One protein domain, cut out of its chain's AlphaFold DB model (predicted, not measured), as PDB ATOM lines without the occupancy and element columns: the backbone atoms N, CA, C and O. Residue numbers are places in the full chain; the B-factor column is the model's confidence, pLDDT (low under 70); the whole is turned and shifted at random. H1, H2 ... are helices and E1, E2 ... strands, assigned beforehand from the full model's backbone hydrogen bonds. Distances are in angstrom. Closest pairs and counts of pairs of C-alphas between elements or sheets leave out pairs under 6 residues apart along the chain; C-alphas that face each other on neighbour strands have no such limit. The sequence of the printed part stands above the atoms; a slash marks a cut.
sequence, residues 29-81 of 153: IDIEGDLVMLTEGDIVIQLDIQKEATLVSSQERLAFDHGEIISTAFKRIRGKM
ATOM      1  N   ILE A  29      15.072 -19.356  34.151       93.44
ATOM      2  CA  ILE A  29      15.679 -18.551  35.208       93.44
ATOM      3  C   ILE A  29      14.989 -17.193  35.224       93.44
ATOM      4  O   ILE A  29      15.149 -16.397  34.293       93.44
ATOM      5  N   ASP A  30      14.299 -16.905  36.320       93.00
ATOM      6  CA  ASP A  30      13.784 -15.573  36.619       93.00
ATOM      7  C   ASP A  30      14.438 -15.019  37.878       93.00
ATOM      8  O   ASP A  30      14.739 -15.741  38.827       93.00
ATOM      9  N   ILE A  31      14.721 -13.718  37.853       91.81
ATOM     10  CA  ILE A  31      15.501 -13.047  38.887       91.81
ATOM     11  C   ILE A  31      14.772 -11.782  39.310       91.81
ATOM     12  O   ILE A  31      14.518 -10.901  38.487       91.81
ATOM     13  N   GLU A  32      14.498 -11.675  40.605       89.38
ATOM     14  CA  GLU A  32      13.884 -10.509  41.233       89.38
ATOM     15  C   GLU A  32      14.754 -10.046  42.403       89.38
ATOM     16  O   GLU A  32      14.783 -10.654  43.474       89.38
ATOM     17  N   GLY A  33      15.521  -8.973  42.189       87.00
ATOM     18  CA  GLY A  33      16.529  -8.543  43.158       87.00
ATOM     19  C   GLY A  33      17.580  -9.634  43.372       87.00
ATOM     20  O   GLY A  33      18.347  -9.933  42.458       87.00
ATOM     21  N   ASP A  34      17.613 -10.231  44.562       89.00
ATOM     22  CA  ASP A  34      18.528 -11.327  44.914       89.00
ATOM     23  C   ASP A  34      17.859 -12.709  44.937       89.00
ATOM     24  O   ASP A  34      18.527 -13.706  45.212       89.00
ATOM     25  N   LEU A  35      16.564 -12.784  44.625       91.31
ATOM     26  CA  LEU A  35      15.842 -14.042  44.500       91.31
ATOM     27  C   LEU A  35      15.997 -14.590  43.081       91.31
ATOM     28  O   LEU A  35      15.697 -13.894  42.111       91.31
ATOM     29  N   VAL A  36      16.429 -15.842  42.967       92.69
ATOM     30  CA  VAL A  36      16.440 -16.604  41.717       92.69
ATOM     31  C   VAL A  36      15.375 -17.685  41.803       92.69
ATOM     32  O   VAL A  36      15.351 -18.466  42.755       92.69
ATOM     33  N   MET A  37      14.520 -17.745  40.789       93.50
ATOM     34  CA  MET A  37      13.564 -18.822  40.587       93.50
ATOM     35  C   MET A  37      14.004 -19.667  39.398       93.50
ATOM     36  O   MET A  37      14.154 -19.152  38.291       93.50
ATOM     37  N   LEU A  38      14.213 -20.956  39.651       94.19
ATOM     38  CA  LEU A  38      14.424 -21.965  38.622       94.19
ATOM     39  C   LEU A  38      13.103 -22.699  38.418       94.19
ATOM     40  O   LEU A  38      12.586 -23.285  39.374       94.19
ATOM     41  N   THR A  39      12.555 -22.662  37.205       94.69
ATOM     42  CA  THR A  39      11.250 -23.266  36.915       94.69
ATOM     43  C   THR A  39      11.298 -24.195  35.716       94.69
ATOM     44  O   THR A  39      11.872 -23.860  34.679       94.69
ATOM     45  N   GLU A  40      10.677 -25.362  35.859       93.75
ATOM     46  CA  GLU A  40      10.417 -26.260  34.739       93.75
ATOM     47  C   GLU A  40       9.168 -27.112  34.991       93.75
ATOM     48  O   GLU A  40       9.133 -27.942  35.900       93.75
ATOM     49  N   GLY A  41       8.119 -26.897  34.191       90.12
ATOM     50  CA  GLY A  41       6.790 -27.452  34.466       90.12
ATOM     51  C   GLY A  41       6.292 -27.051  35.859       90.12
ATOM     52  O   GLY A  41       6.258 -25.868  36.190       90.12
ATOM     53  N   ASP A  42       5.947 -28.043  36.680       89.00
ATOM     54  CA  ASP A  42       5.501 -27.843  38.067       89.00
ATOM     55  C   ASP A  42       6.665 -27.719  39.071       89.00
ATOM     56  O   ASP A  42       6.447 -27.476  40.258       89.00
ATOM     57  N   ILE A  43       7.914 -27.894  38.618       90.44
ATOM     58  CA  ILE A  43       9.097 -27.801  39.475       90.44
ATOM     59  C   ILE A  43       9.450 -26.331  39.659       90.44
ATOM     60  O   ILE A  43       9.741 -25.626  38.692       90.44
ATOM     61  N   VAL A  44       9.487 -25.886  40.916       91.38
ATOM     62  CA  VAL A  44       9.905 -24.534  41.296       91.38
ATOM     63  C   VAL A  44      10.953 -24.618  42.397       91.38
ATOM     64  O   VAL A  44      10.684 -25.112  43.495       91.38
ATOM     65  N   ILE A  45      12.145 -24.095  42.109       91.50
ATOM     66  CA  ILE A  45      13.255 -24.010  43.058       91.50
ATOM     67  C   ILE A  45      13.595 -22.543  43.301       91.50
ATOM     68  O   ILE A  45      13.880 -21.801  42.362       91.50
ATOM     69  N   GLN A  46      13.593 -22.132  44.567       92.00
ATOM     70  CA  GLN A  46      13.898 -20.757  44.968       92.00
ATOM     71  C   GLN A  46      15.246 -20.665  45.688       92.00
ATOM     72  O   GLN A  46      15.491 -21.360  46.679       92.00
ATOM     73  N   LEU A  47      16.108 -19.771  45.209       90.31
ATOM     74  CA  LEU A  47      17.451 -19.527  45.734       90.31
ATOM     75  C   LEU A  47      17.608 -18.056  46.107       90.31
ATOM     76  O   LEU A  47      17.211 -17.171  45.353       90.31
ATOM     77  N   ASP A  48      18.239 -17.795  47.245       89.19
ATOM     78  CA  ASP A  48      18.677 -16.450  47.616       89.19
ATOM     79  C   ASP A  48      20.171 -16.329  47.304       89.19
ATOM     80  O   ASP A  48      21.002 -17.059  47.860       89.19
ATOM     81  N   ILE A  49      20.509 -15.421  46.385       87.62
ATOM     82  CA  ILE A  49      21.884 -15.216  45.931       87.62
ATOM     83  C   ILE A  49      22.773 -14.866  47.127       87.62
ATOM     84  O   ILE A  49      23.867 -15.413  47.244       87.62
ATOM     85  N   GLN A  50      22.327 -13.995  48.038       85.81
ATOM     86  CA  GLN A  50      23.162 -13.513  49.141       85.81
ATOM     87  C   GLN A  50      23.408 -14.584  50.189       85.81
ATOM     88  O   GLN A  50      24.544 -14.717  50.646       85.81
ATOM     89  N   LYS A  51      22.371 -15.357  50.526       79.88
ATOM     90  CA  LYS A  51      22.445 -16.406  51.552       79.88
ATOM     91  C   LYS A  51      23.138 -17.679  51.086       79.88
ATOM     92  O   LYS A  51      23.381 -18.541  51.920       79.88
ATOM     93  N   GLU A  52      23.415 -17.795  49.786       73.56
ATOM     94  CA  GLU A  52      24.038 -18.978  49.182       73.56
ATOM     95  C   GLU A  52      23.269 -20.262  49.502       73.56
ATOM     96  O   GLU A  52      23.842 -21.322  49.627       73.56
ATOM     97  N   ALA A  53      21.947 -20.201  49.644       65.94
ATOM     98  CA  ALA A  53      21.169 -21.361  50.060       65.94
ATOM     99  C   ALA A  53      19.828 -21.428  49.332       65.94
ATOM    100  O   ALA A  53      19.246 -20.407  48.950       65.94
ATOM    101  N   THR A  54      19.310 -22.649  49.190       67.19
ATOM    102  CA  THR A  54      17.903 -22.873  48.847       67.19
ATOM    103  C   THR A  54      17.021 -22.337  49.959       67.19
ATOM    104  O   THR A  54      17.243 -22.610  51.141       67.19
ATOM    105  N   LEU A  55      16.015 -21.549  49.581       70.75
ATOM    106  CA  LEU A  55      15.070 -21.020  50.548       70.75
ATOM    107  C   LEU A  55      14.252 -22.157  51.158       70.75
ATOM    108  O   LEU A  55      13.838 -23.094  50.478       70.75
ATOM    109  N   VAL A  56      13.977 -22.041  52.458       61.34
ATOM    110  CA  VAL A  56      13.192 -23.028  53.220       61.34
ATOM    111  C   VAL A  56      11.791 -23.228  52.622       61.34
ATOM    112  O   VAL A  56      11.224 -24.307  52.763       61.34
ATOM    113  N   SER A  57      11.263 -22.212  51.931       61.59
ATOM    114  CA  SER A  57       9.967 -22.206  51.242       61.59
ATOM    115  C   SER A  57       9.953 -22.907  49.881       61.59
ATOM    116  O   SER A  57       8.888 -23.010  49.279       61.59
ATOM    117  N   SER A  58      11.103 -23.351  49.370       63.66
ATOM    118  CA  SER A  58      11.184 -24.025  48.074       63.66
ATOM    119  C   SER A  58      10.481 -25.382  48.130       63.66
ATOM    120  O   SER A  58      10.756 -26.184  49.025       63.66
ATOM    121  N   GLN A  59       9.576 -25.632  47.180       65.25
ATOM    122  CA  GLN A  59       8.809 -26.879  47.098       65.25
ATOM    123  C   GLN A  59       9.714 -28.070  46.765       65.25
ATOM    124  O   GLN A  59       9.506 -29.169  47.269       65.25
ATOM    125  N   GLU A  60      10.766 -27.804  45.991       76.69
ATOM    126  CA  GLU A  60      11.813 -28.755  45.642       76.69
ATOM    127  C   GLU A  60      13.169 -28.280  46.172       76.69
ATOM    128  O   GLU A  60      13.444 -27.077  46.243       76.69
ATOM    129  N   ARG A  61      14.031 -29.221  46.572       79.44
ATOM    130  CA  ARG A  61      15.372 -28.922  47.098       79.44
ATOM    131  C   ARG A  61      16.445 -29.471  46.176       79.44
ATOM    132  O   ARG A  61      16.379 -30.615  45.739       79.44
ATOM    133  N   LEU A  62      17.466 -28.657  45.934       88.06
ATOM    134  CA  LEU A  62      18.664 -29.112  45.245       88.06
ATOM    135  C   LEU A  62      19.462 -30.065  46.142       88.06
ATOM    136  O   LEU A  62      19.500 -29.902  47.361       88.06
ATOM    137  N   ALA A  63      20.102 -31.057  45.527       89.94
ATOM    138  CA  ALA A  63      20.958 -31.998  46.236       89.94
ATOM    139  C   ALA A  63      22.269 -31.337  46.701       89.94
ATOM    140  O   ALA A  63      22.771 -30.412  46.058       89.94
ATOM    141  N   PHE A  64      22.846 -31.871  47.783       90.12
ATOM    142  CA  PHE A  64      24.133 -31.442  48.340       90.12
ATOM    143  C   PHE A  64      24.199 -29.919  48.583       90.12
ATOM    144  O   PHE A  64      23.303 -29.353  49.204       90.12
ATOM    145  N   ASP A  65      25.260 -29.278  48.104       89.50
ATOM    146  CA  ASP A  65      25.561 -27.849  48.169       89.50
ATOM    147  C   ASP A  65      25.263 -27.136  46.835       89.50
ATOM    148  O   ASP A  65      25.713 -26.017  46.594       89.50
ATOM    149  N   HIS A  66      24.474 -27.738  45.936       91.88
ATOM    150  CA  HIS A  66      24.212 -27.147  44.618       91.88
ATOM    151  C   HIS A  66      23.509 -25.781  44.699       91.88
ATOM    152  O   HIS A  66      23.690 -24.949  43.810       91.88
ATOM    153  N   GLY A  67      22.745 -25.521  45.766       91.56
ATOM    154  CA  GLY A  67      22.197 -24.188  46.033       91.56
ATOM    155  C   GLY A  67      23.290 -23.131  46.232       91.56
ATOM    156  O   GLY A  67      23.211 -22.063  45.625       91.56
ATOM    157  N   GLU A  68      24.337 -23.455  47.000       91.12
ATOM    158  CA  GLU A  68      25.519 -22.600  47.193       91.12
ATOM    159  C   GLU A  68      26.224 -22.371  45.855       91.12
ATOM    160  O   GLU A  68      26.429 -21.228  45.448       91.12
ATOM    161  N   ILE A  69      26.500 -23.451  45.115       93.38
ATOM    162  CA  ILE A  69      27.205 -23.400  43.825       93.38
ATOM    163  C   ILE A  69      26.491 -22.478  42.828       93.38
ATOM    164  O   ILE A  69      27.134 -21.631  42.197       93.38
ATOM    165  N   ILE A  70      25.169 -22.613  42.684       94.00
ATOM    166  CA  ILE A  70      24.381 -21.794  41.755       94.00
ATOM    167  C   ILE A  70      24.363 -20.329  42.212       94.00
ATOM    168  O   ILE A  70      24.624 -19.433  41.405       94.00
ATOM    169  N   SER A  71      24.132 -20.059  43.499       93.00
ATOM    170  CA  SER A  71      24.167 -18.693  44.037       93.00
ATOM    171  C   SER A  71      25.540 -18.032  43.854       93.00
ATOM    172  O   SER A  71      25.623 -16.883  43.403       93.00
ATOM    173  N   THR A  72      26.635 -18.758  44.104       93.81
ATOM    174  CA  THR A  72      28.002 -18.293  43.832       93.81
ATOM    175  C   THR A  72      28.213 -18.007  42.344       93.81
ATOM    176  O   THR A  72      28.843 -17.001  41.997       93.81
ATOM    177  N   ALA A  73      27.664 -18.829  41.444       94.75
ATOM    178  CA  ALA A  73      27.742 -18.586  40.006       94.75
ATOM    179  C   ALA A  73      27.057 -17.265  39.613       94.75
ATOM    180  O   ALA A  73      27.669 -16.449  38.915       94.75
ATOM    181  N   PHE A  74      25.856 -16.986  40.131       94.75
ATOM    182  CA  PHE A  74      25.169 -15.707  39.904       94.75
ATOM    183  C   PHE A  74      25.953 -14.510  40.451       94.75
ATOM    184  O   PHE A  74      26.122 -13.517  39.735       94.75
ATOM    185  N   LYS A  75      26.502 -14.602  41.674       93.75
ATOM    186  CA  LYS A  75      27.393 -13.565  42.233       93.75
ATOM    187  C   LYS A  75      28.586 -13.307  41.317       93.75
ATOM    188  O   LYS A  75      28.904 -12.154  41.020       93.75
ATOM    189  N   ARG A  76      29.230 -14.372  40.833       94.62
ATOM    190  CA  ARG A  76      30.407 -14.278  39.961       94.62
ATOM    191  C   ARG A  76      30.071 -13.630  38.621       94.62
ATOM    192  O   ARG A  76      30.828 -12.770  38.174       94.62
ATOM    193  N   ILE A  77      28.940 -13.988  38.011       95.50
ATOM    194  CA  ILE A  77      28.471 -13.377  36.760       95.50
ATOM    195  C   ILE A  77      28.206 -11.884  36.970       95.50
ATOM    196  O   ILE A  77      28.776 -11.065  36.249       95.50
ATOM    197  N   ARG A  78      27.433 -11.512  38.001       95.06
ATOM    198  CA  ARG A  78      27.144 -10.104  38.331       95.06
ATOM    199  C   ARG A  78      28.413  -9.290  38.582       95.06
ATOM    200  O   ARG A  78      28.550  -8.190  38.054       95.06
ATOM    201  N   GLY A  79      29.358  -9.846  39.340       94.69
ATOM    202  CA  GLY A  79      30.623  -9.185  39.667       94.69
ATOM    203  C   GLY A  79      31.576  -9.031  38.478       94.69
ATOM    204  O   GLY A  79      32.445  -8.159  38.498       94.69
ATOM    205  N   LYS A  80      31.431  -9.854  37.430       94.56
ATOM    206  CA  LYS A  80      32.332  -9.845  36.270       94.56
ATOM    207  C   LYS A  80      31.742  -9.214  35.021       94.56
ATOM    208  O   LYS A  80      32.508  -8.626  34.271       94.56
ATOM    209  N   MET A  81      30.430  -9.252  34.799       95.00
ATOM    210  CA  MET A  81      29.846  -8.901  33.496       95.00
ATOM    211  C   MET A  81      30.198  -7.490  32.995       95.00
ATOM    212  O   MET A  81      30.391  -7.319  31.802       95.00
TER     213      MET A  81
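This is residues 29 to 81 of the 153 residues of an uncharacterized protein of Carnobacterium maltaromaticum DSM 20342 (UniProt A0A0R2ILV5). A small three-stranded antiparallel sheet, E1, E2 and E3, has one helix, H1, grazing it, and the far end of that helix, with residues 76 to 81, sticks out. Between E3 and H1 a long loop folds back along E3. The printed part has 53 residues with three named strands and then one named helix; the sheet's order is E1, E2, E3, and the class is mixed, helices and strands. It is compact, with a radius of gyration of the C-alphas of 10.6 A and spans of 32 by 21 by 15 A.

Start at E1, residues 29 to 32, an edge strand antiparallel at 152 degrees to E2, residues 35 to 40; look for N 30 and O 37, 3.0 A apart. The inner strand E2 is antiparallel at 164 degrees to E3, residues 43 to 48, with N 38 and O 45 at 2.9 A. The three strands form a meander, each the antiparallel neighbour of the one before, and E1 and E2, like E2 and E3, are a hairpin. Further on, residues 53 to 54 pair antiparallel with residues 47 to 48 of E3. H1, residues 66 to 80, is on the sheet but only grazes it with residues 67 to 74; its closest C-alphas to E3 are those of Gly 67 and Leu 47, 6.7 A apart. In H1 every O i to N i+4 pair is within hydrogen-bond range.

Find C-alpha 29 at (15.679, -18.551, 35.208), where E1 begins; it runs 10.2 A to residue 32. E2 covers 16.6 A and E3 16.9 A. H1 runs 20.9 A from C-alpha 66 at (24.212, -27.147, 44.618) to C-alpha 80 at (32.332, -9.845, 36.270).

The two C-alphas farthest apart are those of Asp 42 and Lys 80, 32.4 A. The printed part has no cut; the link from E3 to H1 is long, with 17 residues. Residues 53 to 54 and 56 to 59 have pLDDT under 70.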